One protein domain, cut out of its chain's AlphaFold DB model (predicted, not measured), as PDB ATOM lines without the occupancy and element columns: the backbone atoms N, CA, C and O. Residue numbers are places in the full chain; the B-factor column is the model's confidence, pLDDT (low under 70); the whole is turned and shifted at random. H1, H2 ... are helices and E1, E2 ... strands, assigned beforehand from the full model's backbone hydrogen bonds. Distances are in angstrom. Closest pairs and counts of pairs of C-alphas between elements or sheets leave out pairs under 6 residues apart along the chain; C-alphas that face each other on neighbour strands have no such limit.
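Overview. This is residues 227 to 357 of the 357 residues of the protein "ATP-dependent helicase Lhr and Lhr-like helicase" of Arthrobacter sp. ok909 (UniProt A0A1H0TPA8). What does the domain look like? A small twisted sheet of four short strands makes one end, and H1, H2 and H5 pack together beside it, with H1 in the middle of the domain; H3 and H4 form a small lobe at the opposite end of the longest axis. What is it made of? The 131 printed residues hold, along the chain, E1 E2 H1 E3 H2 H3 H4 H5 E4, a mixed class of helices and strands, with a mixed sheet in the order E3 E2 E1 E4. How large is it? It is compact, with a radius of gyration of the C-alphas of 15.2 A, and spans 50 by 33 by 23 A.

Arrangement. How do the strands pair? E1, residues 233 to 237, and E2, residues 243 to 246, form an antiparallel hairpin, with N 236 and O 244 2.9 A apart. E3, residues 279 to 282, is antiparallel to E2, with N 280 and O 245 2.9 A apart, and E4, residues 354 to 356, is parallel to E1, with N 235 and O 355 2.8 A apart. Which helices are on the sheet? H1, residues 251 to 264, is on it, its C-alpha of Asn 254 6.8 A from that of Ile 280; H2, residues 288 to 304, is on it at the sheet's level, at a height of 2.5 A. How do the helices meet? H1 and H2 touch about perpendicular, at 80 degrees, closest at the C-alphas of Gly 260 and Ile 298, 5.8 A. H5, residues 343 to 350, touches H1 at a steep tilt of 68 degrees, only just short of perpendicular, closest at the C-alphas of Ala 253 and Ala 346, 4.5 A, and touches H2 at a shallow tilt of 31 degrees, opposite ways, closest at those of Met 295 and Ala 350, 5.6 A. What of the rest? H3, residues 315 to 318, touches H4, residues 329 to 339, closest at the C-alphas of Leu 318 and Val 333, 6.7 A; H1 and H4 are near each other, while H2 and H4 are apart. Every O i to N i+4 pair is within hydrogen-bond range in H1, H2, H4 and H5, and H3 is too short for one.

Along the chain. Where does E1 begin? C-alpha 233 is at (295.420, 186.583, 300.642). How long are the longer elements? H2 measures 24.7 A, H1 19.9 A, H4 15.6 A and E1 13.6 A from first to last C-alpha. Where does E4 end? C-alpha 356 is at (289.906, 182.941, 306.164).

Size, cuts and confidence. How far does it reach? The two C-alphas farthest apart, those of Leu 326 and Val 357, are 50.1 A apart. Which link is long? That from H1 to E3, residues 265 to 278, is long, and the printed part has no cut. Where is confidence low? No printed residue is under 70, and H3 has a mean pLDDT of 73.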
ATOM      1  N   ARG A 227     287.122 184.626 297.488       95.75
ATOM      2  CA  ARG A 227     288.470 184.277 296.992       95.75
ATOM      3  C   ARG A 227     289.396 185.492 296.898       95.75
ATOM      4  O   ARG A 227     290.562 185.362 296.521       95.75
ATOM      5  N   VAL A 228     288.870 186.679 297.190       96.31
ATOM      6  CA  VAL A 228     289.587 187.953 297.171       96.31
ATOM      7  C   VAL A 228     289.230 188.739 298.427       96.31
ATOM      8  O   VAL A 228     288.076 188.776 298.834       96.31
ATOM      9  N   LEU A 229     290.220 189.376 299.041       95.62
ATOM     10  CA  LEU A 229     290.017 190.280 300.170       95.62
ATOM     11  C   LEU A 229     291.044 191.393 300.074       95.62
ATOM     12  O   LEU A 229     292.215 191.094 299.853       95.62
ATOM     13  N   ASP A 230     290.638 192.651 300.226       93.19
ATOM     14  CA  ASP A 230     291.573 193.772 300.139       93.19
ATOM     15  C   ASP A 230     292.696 193.655 301.186       93.19
ATOM     16  O   ASP A 230     292.489 193.194 302.308       93.19
ATOM     17  N   GLY A 231     293.923 193.981 300.778       91.88
ATOM     18  CA  GLY A 231     295.124 193.849 301.613       91.88
ATOM     19  C   GLY A 231     295.561 192.426 302.001       91.88
ATOM     20  O   GLY A 231     296.684 192.274 302.465       91.88
ATOM     21  N   SER A 232     294.748 191.384 301.789       96.12
ATOM     22  CA  SER A 232     295.041 190.012 302.245       96.12
ATOM     23  C   SER A 232     295.022 188.975 301.116       96.12
ATOM     24  O   SER A 232     294.420 189.173 300.055       96.12
ATOM     25  N   THR A 233     295.667 187.837 301.368       97.44
ATOM     26  CA  THR A 233     295.420 186.583 300.642       97.44
ATOM     27  C   THR A 233     294.373 185.760 301.385       97.44
ATOM     28  O   THR A 233     294.166 185.957 302.584       97.44
ATOM     29  N   VAL A 234     293.683 184.855 300.684       97.44
ATOM     30  CA  VAL A 234     292.525 184.160 301.262       97.44
ATOM     31  C   VAL A 234     292.707 182.652 301.254       97.44
ATOM     32  O   VAL A 234     293.062 182.062 300.237       97.44
ATOM     33  N   LEU A 235     292.429 182.020 302.386       96.69
ATOM     34  CA  LEU A 235     292.343 180.577 302.529       96.69
ATOM     35  C   LEU A 235     290.879 180.141 302.407       96.69
ATOM     36  O   LEU A 235     290.043 180.537 303.216       96.69
ATOM     37  N   VAL A 236     290.573 179.321 301.400       95.12
ATOM     38  CA  VAL A 236     289.208 178.893 301.060       95.12
ATOM     39  C   VAL A 236     289.125 177.378 301.020       95.12
ATOM     40  O   VAL A 236     289.922 176.721 300.346       95.12
ATOM     41  N   ARG A 237     288.110 176.813 301.677       92.69
ATOM     42  CA  ARG A 237     287.733 175.409 301.495       92.69
ATOM     43  C   ARG A 237     286.716 175.289 300.367       92.69
ATOM     44  O   ARG A 237     285.610 175.811 300.461       92.69
ATOM     45  N   GLU A 238     287.091 174.590 299.305       86.56
ATOM     46  CA  GLU A 238     286.205 174.313 298.181       86.56
ATOM     47  C   GLU A 238     285.141 173.257 298.542       86.56
ATOM     48  O   GLU A 238     285.367 172.424 299.427       86.56
ATOM     49  N   PRO A 239     283.998 173.210 297.825       82.62
ATOM     50  CA  PRO A 239     282.948 172.210 298.055       82.62
ATOM     51  C   PRO A 239     283.414 170.750 297.932       82.62
ATOM     52  O   PRO A 239     282.823 169.856 298.527       82.62
ATOM     53  N   ASN A 240     284.486 170.499 297.174       80.38
ATOM     54  CA  ASN A 240     285.121 169.182 297.030       80.38
ATOM     55  C   ASN A 240     286.001 168.794 298.247       80.38
ATOM     56  O   ASN A 240     286.660 167.757 298.215       80.38
ATOM     57  N   GLY A 241     286.048 169.631 299.289       83.56
ATOM     58  CA  GLY A 241     286.837 169.441 300.507       83.56
ATOM     59  C   GLY A 241     288.284 169.934 300.420       83.56
ATOM     60  O   GLY A 241     288.941 170.038 301.461       83.56
ATOM     61  N   ARG A 242     288.776 170.272 299.221       87.31
ATOM     62  CA  ARG A 242     290.141 170.763 299.000       87.31
ATOM     63  C   ARG A 242     290.305 172.158 299.573       87.31
ATOM     64  O   ARG A 242     289.398 172.986 299.508       87.31
ATOM     65  N   LEU A 243     291.481 172.419 300.122       94.06
ATOM     66  CA  LEU A 243     291.825 173.718 300.667       94.06
ATOM     67  C   LEU A 243     292.727 174.451 299.676       94.06
ATOM     68  O   LEU A 243     293.732 173.908 299.219       94.06
ATOM     69  N   ARG A 244     292.341 175.672 299.316       95.19
ATOM     70  CA  ARG A 244     293.058 176.516 298.362       95.19
ATOM     71  C   ARG A 244     293.478 177.811 299.025       95.19
ATOM     72  O   ARG A 244     292.665 178.486 299.653       95.19
ATOM     73  N   TRP A 245     294.734 178.175 298.829       97.50
ATOM     74  CA  TRP A 245     295.244 179.494 299.162       97.50
ATOM     75  C   TRP A 245     295.236 180.369 297.911       97.50
ATOM     76  O   TRP A 245     295.990 180.127 296.972       97.50
ATOM     77  N   TRP A 246     294.347 181.360 297.883       97.69
ATOM     78  CA  TRP A 246     294.171 182.316 296.794       97.69
ATOM     79  C   TRP A 246     295.159 183.473 296.944       97.69
ATOM     80  O   TRP A 246     294.958 184.397 297.739       97.69
ATOM     81  N   THR A 247     296.238 183.399 296.169       97.81
ATOM     82  CA  THR A 247     297.378 184.320 296.200       97.81
ATOM     83  C   THR A 247     297.281 185.430 295.163       97.81
ATOM     84  O   THR A 247     297.699 186.554 295.433       97.81
ATOM     85  N   TRP A 248     296.734 185.116 293.982       97.44
ATOM     86  CA  TRP A 248     296.750 185.984 292.798       97.44
ATOM     87  C   TRP A 248     298.160 186.455 292.412       97.44
ATOM     88  O   TRP A 248     298.349 187.583 291.967       97.44
ATOM     89  N   ALA A 249     299.149 185.577 292.602       96.88
ATOM     90  CA  ALA A 249     300.563 185.907 292.461       96.88
ATOM     91  C   ALA A 249     301.108 185.780 291.030       96.88
ATOM     92  O   ALA A 249     302.191 186.274 290.743       96.88
ATOM     93  N   GLY A 250     300.407 185.071 290.144       96.00
ATOM     94  CA  GLY A 250     301.009 184.513 288.936       96.00
ATOM     95  C   GLY A 250     301.688 183.171 289.215       96.00
ATOM     96  O   GLY A 250     302.039 182.835 290.348       96.00
ATOM     97  N   ALA A 251     301.833 182.340 288.180       94.25
ATOM     98  CA  ALA A 251     302.248 180.955 288.399       94.25
ATOM     99  C   ALA A 251     303.733 180.819 288.774       94.25
ATOM    100  O   ALA A 251     304.058 179.917 289.539       94.25
ATOM    101  N   ARG A 252     304.620 181.702 288.293       93.81
ATOM    102  CA  ARG A 252     306.055 181.684 288.650       93.81
ATOM    103  C   ARG A 252     306.280 182.100 290.108       93.81
ATOM    104  O   ARG A 252     307.019 181.438 290.826       93.81
ATOM    105  N   ALA A 253     305.547 183.107 290.586       96.81
ATOM    106  CA  ALA A 253     305.575 183.508 291.991       96.81
ATOM    107  C   ALA A 253     304.996 182.413 292.900       96.81
ATOM    108  O   ALA A 253     305.584 182.070 293.923       96.81
ATOM    109  N   ASN A 254     303.886 181.783 292.495       97.19
ATOM    110  CA  ASN A 254     303.340 180.639 293.226       97.19
ATOM    111  C   ASN A 254     304.299 179.440 293.253       97.19
ATOM    112  O   ASN A 254     304.341 178.734 294.256       97.19
ATOM    113  N   ALA A 255     305.095 179.224 292.205       95.38
ATOM    114  CA  ALA A 255     306.122 178.186 292.202       95.38
ATOM    115  C   ALA A 255     307.206 178.445 293.267       95.38
ATOM    116  O   ALA A 255     307.592 177.516 293.977       95.38
ATOM    117  N   VAL A 256     307.640 179.703 293.422       97.31
ATOM    118  CA  VAL A 256     308.579 180.126 294.479       97.31
ATOM    119  C   VAL A 256     307.959 179.953 295.869       97.31
ATOM    120  O   VAL A 256     308.599 179.407 296.763       97.31
ATOM    121  N   LEU A 257     306.693 180.338 296.060       97.94
ATOM    122  CA  LEU A 257     305.988 180.148 297.337       97.94
ATOM    123  C   LEU A 257     305.831 178.664 297.699       97.94
ATOM    124  O   LEU A 257     305.994 178.297 298.860       97.94
ATOM    125  N   VAL A 258     305.562 177.795 296.718       97.06
ATOM    126  CA  VAL A 258     305.544 176.338 296.922       97.06
ATOM    127  C   VAL A 258     306.932 175.820 297.304       97.06
ATOM    128  O   VAL A 258     307.022 174.983 298.199       97.06
ATOM    129  N   ALA A 259     308.008 176.315 296.683       96.44
ATOM    130  CA  ALA A 259     309.375 175.967 297.077       96.44
ATOM    131  C   ALA A 259     309.680 176.395 298.522       96.44
ATOM    132  O   ALA A 259     310.193 175.593 299.296       96.44
ATOM    133  N   GLY A 260     309.275 177.607 298.913       97.25
ATOM    134  CA  GLY A 260     309.382 178.088 300.292       97.25
ATOM    135  C   GLY A 260     308.618 177.217 301.284       97.25
ATOM    136  O   GLY A 260     309.176 176.805 302.296       97.25
ATOM    137  N   LEU A 261     307.367 176.865 300.974       97.69
ATOM    138  CA  LEU A 261     306.569 175.965 301.810       97.69
ATOM    139  C   LEU A 261     307.204 174.577 301.929       97.69
ATOM    140  O   LEU A 261     307.157 173.993 303.003       97.69
ATOM    141  N   LEU A 262     307.823 174.052 300.869       96.06
ATOM    142  CA  LEU A 262     308.546 172.780 300.935       96.06
ATOM    143  C   LEU A 262     309.765 172.825 301.862       96.06
ATOM    144  O   LEU A 262     310.068 171.799 302.468       96.06
ATOM    145  N   ASP A 263     310.446 173.968 301.955       95.62
ATOM    146  CA  ASP A 263     311.616 174.145 302.824       95.62
ATOM    147  C   ASP A 263     311.206 174.302 304.297       95.62
ATOM    148  O   ASP A 263     311.775 173.648 305.169       95.62
ATOM    149  N   VAL A 264     310.189 175.127 304.587       97.25
ATOM    150  CA  VAL A 264     309.878 175.525 305.976       97.25
ATOM    151  C   VAL A 264     308.698 174.791 306.618       97.25
ATOM    152  O   VAL A 264     308.656 174.669 307.838       97.25
ATOM    153  N   ALA A 265     307.718 174.341 305.829       97.25
ATOM    154  CA  ALA A 265     306.475 173.743 306.329       97.25
ATOM    155  C   ALA A 265     305.841 172.773 305.301       97.25
ATOM    156  O   ALA A 265     304.706 172.988 304.843       97.25
ATOM    157  N   PRO A 266     306.567 171.719 304.869       96.56
ATOM    158  CA  PRO A 266     306.136 170.837 303.783       96.56
ATOM    159  C   PRO A 266     304.814 170.114 304.068       96.56
ATOM    160  O   PRO A 266     304.110 169.727 303.135       96.56
ATOM    161  N   GLU A 267     304.452 169.940 305.338       95.88
ATOM    162  CA  GLU A 267     303.208 169.320 305.790       95.88
ATOM    163  C   GLU A 267     301.944 170.126 305.460       95.88
ATOM    164  O   GLU A 267     300.851 169.556 305.497       95.88
ATOM    165  N   LEU A 268     302.074 171.418 305.130       96.75
ATOM    166  CA  LEU A 268     300.950 172.268 304.721       96.75
ATOM    167  C   LEU A 268     300.529 172.029 303.266       96.75
ATOM    168  O   LEU A 268     299.401 172.346 302.885       96.75
ATOM    169  N   LEU A 269     301.416 171.480 302.437       95.00
ATOM    170  CA  LEU A 269     301.126 171.187 301.038       95.00
ATOM    171  C   LEU A 269     300.397 169.846 300.908       95.00
ATOM    172  O   LEU A 269     300.692 168.880 301.611       95.00
ATOM    173  N   ASP A 270     299.450 169.773 299.974       90.12
ATOM    174  CA  ASP A 270     298.868 168.488 299.587       90.12
ATOM    175  C   ASP A 270     299.841 167.663 298.715       90.12
ATOM    176  O   ASP A 270     300.882 168.146 298.258       90.12
ATOM    177  N   GLU A 271     299.513 166.392 298.465       86.44
ATOM    178  CA  GLU A 271     300.352 165.492 297.656       86.44
ATOM    179  C   GLU A 271     300.544 165.985 296.211       86.44
ATOM    180  O   GLU A 271     301.604 165.778 295.606       86.44
ATOM    181  N   SER A 272     299.528 166.663 295.661       83.50
ATOM    182  CA  SER A 272     299.547 167.192 294.295       83.50
ATOM    183  C   SER A 272     300.522 168.359 294.164       83.50
ATOM    184  O   SER A 272     301.137 168.523 293.107       83.50
ATOM    185  N   ARG A 273     300.682 169.160 295.231       89.25
ATOM    186  CA  ARG A 273     301.414 170.437 295.243       89.25
ATOM    187  C   ARG A 273     300.989 171.334 294.077       89.25
ATOM    188  O   ARG A 273     301.811 172.030 293.482       89.25
ATOM    189  N   ALA A 274     299.719 171.241 293.681       88.12
ATOM    190  CA  ALA A 274     299.210 171.904 292.496       88.12
ATOM    191  C   ALA A 274     299.112 173.413 292.726       88.12
ATOM    192  O   ALA A 274     298.624 173.871 293.759       88.12
ATOM    193  N   TYR A 275     299.517 174.189 291.725       92.00
ATOM    194  CA  TYR A 275     299.395 175.641 291.728       92.00
ATOM    195  C   TYR A 275     299.095 176.164 290.321       92.00
ATOM    196  O   TYR A 275     299.444 175.554 289.304       92.00
ATOM    197  N   ASN A 276     298.442 177.321 290.248       91.81
ATOM    198  CA  ASN A 276     298.204 178.045 288.999       91.81
ATOM    199  C   ASN A 276     298.494 179.545 289.178       91.81
ATOM    200  O   ASN A 276     299.214 179.912 290.099       91.81
ATOM    201  N   ASN A 277     297.992 180.413 288.295       94.25
ATOM    202  CA  ASN A 277     298.220 181.859 288.411       94.25
ATOM    203  C   ASN A 277     297.571 182.473 289.665       94.25
ATOM    204  O   ASN A 277     298.013 183.511 290.147       94.25
ATOM    205  N   TRP A 278     296.515 181.854 290.199       95.19
ATOM    206  CA  TRP A 278     295.652 182.471 291.207       95.19
ATOM    207  C   TRP A 278     295.721 181.798 292.574       95.19
ATOM    208  O   TRP A 278     295.451 182.458 293.573       95.19
ATOM    209  N   GLN A 279     296.072 180.510 292.636       95.19
ATOM    210  CA  GLN A 279     296.029 179.744 293.879       95.19
ATOM    211  C   GLN A 279     297.095 178.648 293.992       95.19
ATOM    212  O   GLN A 279     297.652 178.192 292.986       95.19
ATOM    213  N   ILE A 280     297.297 178.205 295.236       95.81
ATOM    214  CA  ILE A 280     298.085 177.037 295.645       95.81
ATOM    215  C   ILE A 280     297.178 176.042 296.398       95.81
ATOM    216  O   ILE A 280     296.360 176.436 297.235       95.81
ATOM    217  N   GLY A 281     297.320 174.746 296.107       94.12
ATOM    218  CA  GLY A 281     296.677 173.648 296.834       94.12
ATOM    219  C   GLY A 281     297.370 173.322 298.152       94.12
ATOM    220  O   GLY A 281     298.593 173.188 298.199       94.12
ATOM    221  N   LEU A 282     296.580 173.191 299.216       96.12
ATOM    222  CA  LEU A 282     297.048 172.908 300.568       96.12
ATOM    223  C   LEU A 282     296.358 171.673 301.144       96.12
ATOM    224  O   LEU A 282     295.247 171.299 300.750       96.12
ATOM    225  N   ARG A 283     297.001 171.063 302.141       95.00
ATOM    226  CA  ARG A 283     296.434 169.957 302.909       95.00
ATOM    227  C   ARG A 283     295.162 170.417 303.616       95.00
ATOM    228  O   ARG A 283     295.085 171.537 304.122       95.00
ATOM    229  N   GLY A 284     294.153 169.548 303.648       91.88
ATOM    230  CA  GLY A 284     292.796 169.897 304.074       91.88
ATOM    231  C   GLY A 284     292.649 170.361 305.526       91.88
ATOM    232  O   GLY A 284     291.627 170.952 305.853       91.88
ATOM    233  N   ASP A 285     293.628 170.120 306.386       91.50
ATOM    234  CA  ASP A 285     293.694 170.527 307.795       91.50
ATOM    235  C   ASP A 285     294.627 171.732 308.034       91.50
ATOM    236  O   ASP A 285     294.817 172.139 309.180       91.50
ATOM    237  N   THR A 286     295.191 172.329 306.977       95.25
ATOM    238  CA  THR A 286     295.994 173.552 307.098       95.25
ATOM    239  C   THR A 286     295.137 174.686 307.652       95.25
ATOM    240  O   THR A 286     293.998 174.901 307.232       95.25
ATOM    241  N   THR A 287     295.695 175.431 308.604       95.31
ATOM    242  CA  THR A 287     295.009 176.535 309.281       95.31
ATOM    243  C   THR A 287     295.631 177.878 308.917       95.31
ATOM    244  O   THR A 287     296.820 177.961 308.603       95.31
ATOM    245  N   THR A 288     294.841 178.949 309.011       96.44
ATOM    246  CA  THR A 288     295.317 180.321 308.781       96.44
ATOM    247  C   THR A 288     296.537 180.683 309.644       96.44
ATOM    248  O   THR A 288     297.500 181.202 309.083       96.44
ATOM    249  N   PRO A 289     296.585 180.377 310.963       97.31
ATOM    250  CA  PRO A 289     297.770 180.659 311.776       97.31
ATOM    251  C   PRO A 289     299.021 179.890 311.335       97.31
ATOM    252  O   PRO A 289     300.102 180.472 311.328       97.31
ATOM    253  N   ALA A 290     298.880 178.617 310.944       97.56
ATOM    254  CA  ALA A 290     300.005 177.805 310.479       97.56
ATOM    255  C   ALA A 290     300.580 178.346 309.162       97.56
ATOM    256  O   ALA A 290     301.788 178.532 309.042       97.56
ATOM    257  N   LEU A 291     299.710 178.686 308.205       97.81
ATOM    258  CA  LEU A 291     300.139 179.286 306.944       97.81
ATOM    259  C   LEU A 291     300.779 180.666 307.158       97.81
ATOM    260  O   LEU A 291     301.803 180.966 306.551       97.81
ATOM    261  N   ALA A 292     300.224 181.493 308.049       97.44
ATOM    262  CA  ALA A 292     300.790 182.801 308.376       97.44
ATOM    263  C   ALA A 292     302.173 182.707 309.047       97.44
ATOM    264  O   ALA A 292     303.019 183.568 308.818       97.44
ATOM    265  N   GLU A 293     302.416 181.682 309.871       97.88
ATOM    266  CA  GLU A 293     303.745 181.406 310.434       97.88
ATOM    267  C   GLU A 293     304.741 180.993 309.348       97.88
ATOM    268  O   GLU A 293     305.817 181.582 309.264       97.88
ATOM    269  N   ALA A 294     304.356 180.076 308.457       98.06
ATOM    270  CA  ALA A 294     305.197 179.697 307.325       98.06
ATOM    271  C   ALA A 294     305.540 180.909 306.436       98.06
ATOM    272  O   ALA A 294     306.691 181.076 306.034       98.06
ATOM    273  N   MET A 295     304.579 181.809 306.188       98.06
ATOM    274  CA  MET A 295     304.826 183.031 305.416       98.06
ATOM    275  C   MET A 295     305.832 183.970 306.085       98.06
ATOM    276  O   MET A 295     306.670 184.531 305.386       98.06
ATOM    277  N   ARG A 296     305.825 184.109 307.420       97.50
ATOM    278  CA  ARG A 296     306.841 184.916 308.124       97.50
ATOM    279  C   ARG A 296     308.255 184.402 307.866       97.50
ATOM    280  O   ARG A 296     309.150 185.203 307.618       97.50
ATOM    281  N   GLN A 297     308.446 183.085 307.891       97.44
ATOM    282  CA  GLN A 297     309.746 182.468 307.622       97.44
ATOM    283  C   GLN A 297     310.152 182.635 306.153       97.44
ATOM    284  O   GLN A 297     311.283 183.012 305.861       97.44
ATOM    285  N   ILE A 298     309.206 182.454 305.228       97.75
ATOM    286  CA  ILE A 298     309.438 182.654 303.792       97.75
ATOM    287  C   ILE A 298     309.788 184.112 303.474       97.75
ATOM    288  O   ILE A 298     310.660 184.348 302.647       97.75
ATOM    289  N   VAL A 299     309.178 185.099 304.141       97.56
ATOM    290  CA  VAL A 299     309.537 186.520 303.975       97.56
ATOM    291  C   VAL A 299     310.993 186.779 304.366       97.56
ATOM    292  O   VAL A 299     311.663 187.548 303.679       97.56
ATOM    293  N   LEU A 300     311.493 186.153 305.437       96.44
ATOM    294  CA  LEU A 300     312.902 186.270 305.831       96.44
ATOM    295  C   LEU A 300     313.818 185.634 304.778       96.44
ATOM    296  O   LEU A 300     314.740 186.284 304.295       96.44
ATOM    297  N   LEU A 301     313.496 184.416 304.330       96.00
ATOM    298  CA  LEU A 301     314.256 183.734 303.277       96.00
ATOM    299  C   LEU A 301     314.270 184.521 301.961       96.00
ATOM    300  O   LEU A 301     315.310 184.631 301.333       96.00
ATOM    301  N   LEU A 302     313.153 185.126 301.554       95.81
ATOM    302  CA  LEU A 302     313.095 185.964 300.351       95.81
ATOM    303  C   LEU A 302     313.916 187.256 300.470       95.81
ATOM    304  O   LEU A 302     314.280 187.823 299.443       95.81
ATOM    305  N   LYS A 303     314.190 187.741 301.686       93.62
ATOM    306  CA  LYS A 303     315.010 188.942 301.915       93.62
ATOM    307  C   LYS A 303     316.498 188.621 301.932       93.62
ATOM    308  O   LYS A 303     317.269 189.346 301.307       93.62
ATOM    309  N   ASP A 304     316.872 187.538 302.602       91.25
ATOM    310  CA  ASP A 304     318.276 187.229 302.881       91.25
ATOM    311  C   ASP A 304     318.866 186.203 301.899       91.25
ATOM    312  O   ASP A 304     320.038 186.279 301.536       91.25
ATOM    313  N   GLU A 305     318.052 185.254 301.434       90.75
ATOM    314  CA  GLU A 305     318.476 184.069 300.681       90.75
ATOM    315  C   GLU A 305     317.499 183.749 299.531       90.75
ATOM    316  O   GLU A 305     317.197 182.584 299.277       90.75
ATOM    317  N   ALA A 306     316.982 184.751 298.804       87.38
ATOM    318  CA  ALA A 306     315.989 184.520 297.740       87.38
ATOM    319  C   ALA A 306     316.383 183.408 296.737       87.38
ATOM    320  O   ALA A 306     315.529 182.565 296.437       87.38
ATOM    321  N   PRO A 307     317.654 183.311 296.282       86.06
ATOM    322  CA  PRO A 307     318.101 182.237 295.389       86.06
ATOM    323  C   PRO A 307     318.041 180.824 295.989       86.06
ATOM    324  O   PRO A 307     318.239 179.856 295.268       86.06
ATOM    325  N   ARG A 308     317.763 180.663 297.287       88.62
ATOM    326  CA  ARG A 308     317.493 179.360 297.911       88.62
ATOM    327  C   ARG A 308     316.084 178.857 297.601       88.62
ATOM    328  O   ARG A 308     315.846 177.652 297.564       88.62
ATOM    329  N   LEU A 309     315.143 179.770 297.364       93.12
ATOM    330  CA  LEU A 309     313.746 179.444 297.094       93.12
ATOM    331  C   LEU A 309     313.521 179.258 295.599       93.12
ATOM    332  O   LEU A 309     312.941 180.108 294.922       93.12
ATOM    333  N   LEU A 310     314.006 178.130 295.089       92.69
ATOM    334  CA  LEU A 310     313.910 177.784 293.678       92.69
ATOM    335  C   LEU A 310     312.829 176.725 293.431       92.69
ATOM    336  O   LEU A 310     312.789 175.702 294.123       92.69
ATOM    337  N   PRO A 311     311.954 176.928 292.430       91.06
ATOM    338  CA  PRO A 311     311.016 175.913 291.983       91.06
ATOM    339  C   PRO A 311     311.715 174.601 291.630       91.06
ATOM    340  O   PRO A 311     312.788 174.586 291.030       91.06
ATOM    341  N   GLN A 312     311.064 173.479 291.934       84.50
ATOM    342  CA  GLN A 312     311.558 172.175 291.505       84.50
ATOM    343  C   GLN A 312     311.514 172.060 289.978       84.50
ATOM    344  O   GLN A 312     310.472 172.281 289.357       84.50
ATOM    345  N   VAL A 313     312.638 171.656 289.395       82.19
ATOM    346  CA  VAL A 313     312.792 171.404 287.962       82.19
ATOM    347  C   VAL A 313     312.820 169.894 287.732       82.19
ATOM    348  O   VAL A 313     313.577 169.176 288.377       82.19
ATOM    349  N   ASP A 314     311.986 169.404 286.817       75.88
ATOM    350  CA  ASP A 314     312.026 168.008 286.358       75.88
ATOM    351  C   ASP A 314     313.224 167.817 285.405       75.88
ATOM    352  O   ASP A 314     313.459 168.659 284.538       75.88
ATOM    353  N   ASP A 315     313.943 166.696 285.479       73.00
ATOM    354  CA  ASP A 315     315.016 166.334 284.534       73.00
ATOM    355  C   ASP A 315     314.588 166.451 283.060       73.00
ATOM    356  O   ASP A 315     315.382 166.720 282.155       73.00
ATOM    357  N   ARG A 316     313.298 166.246 282.785       72.19
ATOM    358  CA  ARG A 316     312.708 166.426 281.454       72.19
ATOM    359  C   ARG A 316     312.742 167.879 280.990       72.19
ATOM    360  O   ARG A 316     312.949 168.125 279.803       72.19
ATOM    361  N   ALA A 317     312.562 168.818 281.912       70.75
ATOM    362  CA  ALA A 317     312.610 170.251 281.665       70.75
ATOM    363  C   ALA A 317     314.022 170.703 281.269       70.75
ATOM    364  O   ALA A 317     314.157 171.526 280.366       70.75
ATOM    365  N   LEU A 318     315.071 170.097 281.839       77.00
ATOM    366  CA  LEU A 318     316.468 170.391 281.478       77.00
ATOM    367  C   LEU A 318     316.747 170.192 279.990       77.00
ATOM    368  O   LEU A 318     317.516 170.936 279.393       77.00
ATOM    369  N   ARG A 319     316.062 169.237 279.349       74.06
ATOM    370  CA  ARG A 319     316.199 168.979 277.905       74.06
ATOM    371  C   ARG A 319     315.687 170.130 277.037       74.06
ATOM    372  O   ARG A 319     315.945 170.136 275.836       74.06
ATOM    373  N   THR A 320     314.948 171.074 277.622       74.19
ATOM    374  CA  THR A 320     314.500 172.285 276.929       74.19
ATOM    375  C   THR A 320     315.537 173.398 276.937       74.19
ATOM    376  O   THR A 320     315.501 174.260 276.060       74.19
ATOM    377  N   LEU A 321     316.480 173.364 277.883       82.44
ATOM    378  CA  LEU A 321     317.538 174.352 277.991       82.44
ATOM    379  C   LEU A 321     318.574 174.094 276.892       82.44
ATOM    380  O   LEU A 321     319.201 173.036 276.829       82.44
ATOM    381  N   LYS A 322     318.739 175.064 275.989       83.94
ATOM    382  CA  LYS A 322     319.782 174.988 274.963       83.94
ATOM    383  C   LYS A 322     321.147 174.959 275.644       83.94
ATOM    384  O   LYS A 322     321.365 175.730 276.568       83.94
ATOM    385  N   PHE A 323     322.055 174.115 275.157       89.31
ATOM    386  CA  PHE A 323     323.405 173.967 275.705       89.31
ATOM    387  C   PHE A 323     323.449 173.464 277.159       89.31
ATOM    388  O   PHE A 323     324.462 173.640 277.827       89.31
ATOM    389  N   ALA A 324     322.391 172.812 277.654       89.38
ATOM    390  CA  ALA A 324     322.395 172.194 278.982       89.38
ATOM    391  C   ALA A 324     323.560 171.205 279.177       89.38
ATOM    392  O   ALA A 324     324.079 171.068 280.273       89.38
ATOM    393  N   GLU A 325     323.993 170.541 278.106       90.38
ATOM    394  CA  GLU A 325     325.164 169.657 278.075       90.38
ATOM    395  C   GLU A 325     326.497 170.347 278.402       90.38
ATOM    396  O   GLU A 325     327.455 169.673 278.772       90.38
ATOM    397  N   LEU A 326     326.572 171.668 278.217       94.56
ATOM    398  CA  LEU A 326     327.772 172.467 278.447       94.56
ATOM    399  C   LEU A 326     327.883 172.892 279.913       94.56
ATOM    400  O   LEU A 326     328.796 173.630 280.265       94.56
ATOM    401  N   LEU A 327     326.946 172.448 280.751       95.25
ATOM    402  CA  LEU A 327     326.886 172.754 282.167       95.25
ATOM    403  C   LEU A 327     326.963 171.478 283.008       95.25
ATOM    404  O   LEU A 327     326.367 170.461 282.633       95.25
ATOM    405  N   PRO A 328     327.567 171.562 284.206       95.06
ATOM    406  CA  PRO A 328     327.278 170.629 285.283       95.06
ATOM    407  C   PRO A 328     325.768 170.508 285.511       95.06
ATOM    408  O   PRO A 328     325.029 171.494 285.437       95.06
ATOM    409  N   ALA A 329     325.304 169.306 285.859       90.44
ATOM    410  CA  ALA A 329     323.876 169.038 286.042       90.44
ATOM    411  C   ALA A 329     323.211 169.991 287.054       90.44
ATOM    412  O   ALA A 329     322.109 170.476 286.805       90.44
ATOM    413  N   LEU A 330     323.896 170.307 288.160       90.81
ATOM    414  CA  LEU A 330     323.388 171.227 289.182       90.81
ATOM    415  C   LEU A 330     323.219 172.658 288.648       90.81
ATOM    416  O   LEU A 330     322.178 173.264 288.894       90.81
ATOM    417  N   LEU A 331     324.176 173.160 287.857       92.81
ATOM    418  CA  LEU A 331     324.099 174.492 287.244       92.81
ATOM    419  C   LEU A 331     323.015 174.571 286.157       92.81
ATOM    420  O   LEU A 331     322.355 175.599 285.995       92.81
ATOM    421  N   ALA A 332     322.777 173.481 285.421       91.19
ATOM    422  CA  ALA A 332     321.667 173.411 284.472       91.19
ATOM    423  C   ALA A 332     320.301 173.469 285.184       91.19
ATOM    424  O   ALA A 332     319.387 174.158 284.721       91.19
ATOM    425  N   VAL A 333     320.172 172.769 286.320       90.12
ATOM    426  CA  VAL A 333     318.974 172.791 287.175       90.12
ATOM    427  C   VAL A 333     318.735 174.176 287.757       90.12
ATOM    428  O   VAL A 333     317.629 174.693 287.593       90.12
ATOM    429  N   SER A 334     319.746 174.797 288.373       90.00
ATOM    430  CA  SER A 334     319.603 176.135 288.961       90.00
ATOM    431  C   SER A 334     319.219 177.174 287.908       90.00
ATOM    432  O   SER A 334     318.238 177.886 288.100       90.00
ATOM    433  N   THR A 335     319.876 177.168 286.739       90.31
ATOM    434  CA  THR A 335     319.556 178.064 285.610       90.31
ATOM    435  C   THR A 335     318.071 178.004 285.243       90.31
ATOM    436  O   THR A 335     317.412 179.028 285.047       90.31
ATOM    437  N   LEU A 336     317.512 176.796 285.117       87.50
ATOM    438  CA  LEU A 336     316.117 176.635 284.712       87.50
ATOM    439  C   LEU A 336     315.141 176.979 285.845       87.50
ATOM    440  O   LEU A 336     314.065 177.527 285.582       87.50
ATOM    441  N   ALA A 337     315.518 176.686 287.088       90.19
ATOM    442  CA  ALA A 337     314.722 177.000 288.263       90.19
ATOM    443  C   ALA A 337     314.622 178.516 288.475       90.19
ATOM    444  O   ALA A 337     313.523 179.049 288.646       90.19
ATOM    445  N   GLU A 338     315.740 179.230 288.355       90.19
ATOM    446  CA  GLU A 338     315.795 180.689 288.441       90.19
ATOM    447  C   GLU A 338     315.001 181.353 287.325       90.19
ATOM    448  O   GLU A 338     314.165 182.213 287.593       90.19
ATOM    449  N   ARG A 339     315.151 180.888 286.076       86.50
ATOM    450  CA  ARG A 339     314.314 181.373 284.968       86.50
ATOM    451  C   ARG A 339     312.830 181.200 285.252       86.50
ATOM    452  O   ARG A 339     312.041 182.024 284.807       86.50
ATOM    453  N   SER A 340     312.447 180.142 285.961       86.88
ATOM    454  CA  SER A 340     311.056 179.820 286.309       86.88
ATOM    455  C   SER A 340     310.541 180.551 287.552       86.88
ATOM    456  O   SER A 340     309.393 180.338 287.944       86.88
ATOM    457  N   SER A 341     311.358 181.412 288.157       92.38
ATOM    458  CA  SER A 341     311.049 182.095 289.407       92.38
ATOM    459  C   SER A 341     310.549 183.521 289.190       92.38
ATOM    460  O   SER A 341     310.980 184.223 288.281       92.38
ATOM    461  N   ASP A 342     309.649 183.954 290.068       94.25
ATOM    462  CA  ASP A 342     309.302 185.363 290.264       94.25
ATOM    463  C   ASP A 342     309.372 185.661 291.767       94.25
ATOM    464  O   ASP A 342     308.370 185.619 292.485       94.25
ATOM    465  N   HIS A 343     310.593 185.885 292.266       95.50
ATOM    466  CA  HIS A 343     310.842 186.174 293.682       95.50
ATOM    467  C   HIS A 343     310.223 187.500 294.122       95.50
ATOM    468  O   HIS A 343     309.772 187.608 295.260       95.50
ATOM    469  N   ALA A 344     310.154 188.491 293.229       94.44
ATOM    470  CA  ALA A 344     309.548 189.787 293.523       94.44
ATOM    471  C   ALA A 344     308.032 189.654 293.736       94.44
ATOM    472  O   ALA A 344     307.505 190.121 294.748       94.44
ATOM    473  N   GLY A 345     307.336 188.954 292.834       95.75
ATOM    474  CA  GLY A 345     305.919 188.631 292.983       95.75
ATOM    475  C   GLY A 345     305.648 187.757 294.209       95.75
ATOM    476  O   GLY A 345     304.698 188.011 294.952       95.75
ATOM    477  N   ALA A 346     306.510 186.770 294.480       97.69
ATOM    478  CA  ALA A 346     306.406 185.936 295.676       97.69
ATOM    479  C   ALA A 346     306.554 186.761 296.963       97.69
ATOM    480  O   ALA A 346     305.748 186.608 297.877       97.69
ATOM    481  N   SER A 347     307.523 187.680 297.012       97.06
ATOM    482  CA  SER A 347     307.737 188.588 298.143       97.06
ATOM    483  C   SER A 347     306.527 189.493 298.376       97.06
ATOM    484  O   SER A 347     305.997 189.528 299.487       97.06
ATOM    485  N   ALA A 348     306.001 190.117 297.316       96.12
ATOM    486  CA  ALA A 348     304.827 190.985 297.402       96.12
ATOM    487  C   ALA A 348     303.574 190.265 297.937       96.12
ATOM    488  O   ALA A 348     302.706 190.889 298.550       96.12
ATOM    489  N   VAL A 349     303.452 188.956 297.696       97.00
ATOM    490  CA  VAL A 349     302.345 188.135 298.201       97.00
ATOM    491  C   VAL A 349     302.614 187.610 299.607       97.00
ATOM    492  O   VAL A 349     301.695 187.627 300.424       97.00
ATOM    493  N   ALA A 350     303.837 187.174 299.908       96.56
ATOM    494  CA  ALA A 350     304.207 186.631 301.215       96.56
ATOM    495  C   ALA A 350     304.086 187.672 302.342       96.56
ATOM    496  O   ALA A 350     303.802 187.316 303.483       96.56
ATOM    497  N   GLU A 351     304.252 188.960 302.028       95.88
ATOM    498  CA  GLU A 351     304.059 190.057 302.985       95.88
ATOM    499  C   GLU A 351     302.578 190.369 303.281       95.88
ATOM    500  O   GLU A 351     302.276 191.069 304.252       95.88
ATOM    501  N   ARG A 352     301.629 189.848 302.491       96.00
ATOM    502  CA  ARG A 352     300.193 190.055 302.730       96.00
ATOM    503  C   ARG A 352     299.702 189.145 303.860       96.00
ATOM    504  O   ARG A 352     299.988 187.946 303.844       96.00
ATOM    505  N   PRO A 353     298.873 189.647 304.793       96.44
ATOM    506  CA  PRO A 353     298.198 188.799 305.764       96.44
ATOM    507  C   PRO A 353     297.375 187.692 305.093       96.44
ATOM    508  O   PRO A 353     296.824 187.864 304.002       96.44
ATOM    509  N   VAL A 354     297.265 186.557 305.779       96.38
ATOM    510  CA  VAL A 354     296.387 185.453 305.384       96.38
ATOM    511  C   VAL A 354     295.079 185.587 306.158       96.38
ATOM    512  O   VAL A 354     295.087 185.630 307.387       96.38
ATOM    513  N   ALA A 355     293.960 185.619 305.444       94.44
ATOM    514  CA  ALA A 355     292.622 185.615 306.020       94.44
ATOM    515  C   ALA A 355     291.872 184.332 305.648       94.44
ATOM    516  O   ALA A 355     292.082 183.757 304.582       94.44
ATOM    517  N   SER A 356     290.963 183.896 306.514       86.56
ATOM    518  CA  SER A 356     289.906 182.941 306.164       86.56
ATOM    519  C   SER A 356     288.610 183.711 305.936       86.56
ATOM    520  O   SER A 356     288.289 184.575 306.757       86.56
ATOM    521  N   VAL A 357     287.889 183.402 304.858       72.06
ATOM    522  CA  VAL A 357     286.587 184.008 304.528       72.06
ATOM    523  C   VAL A 357     285.467 182.997 304.702       72.06
ATOM    524  O   VAL A 357     285.689 181.816 304.347       72.06
TER     525      VAL A 357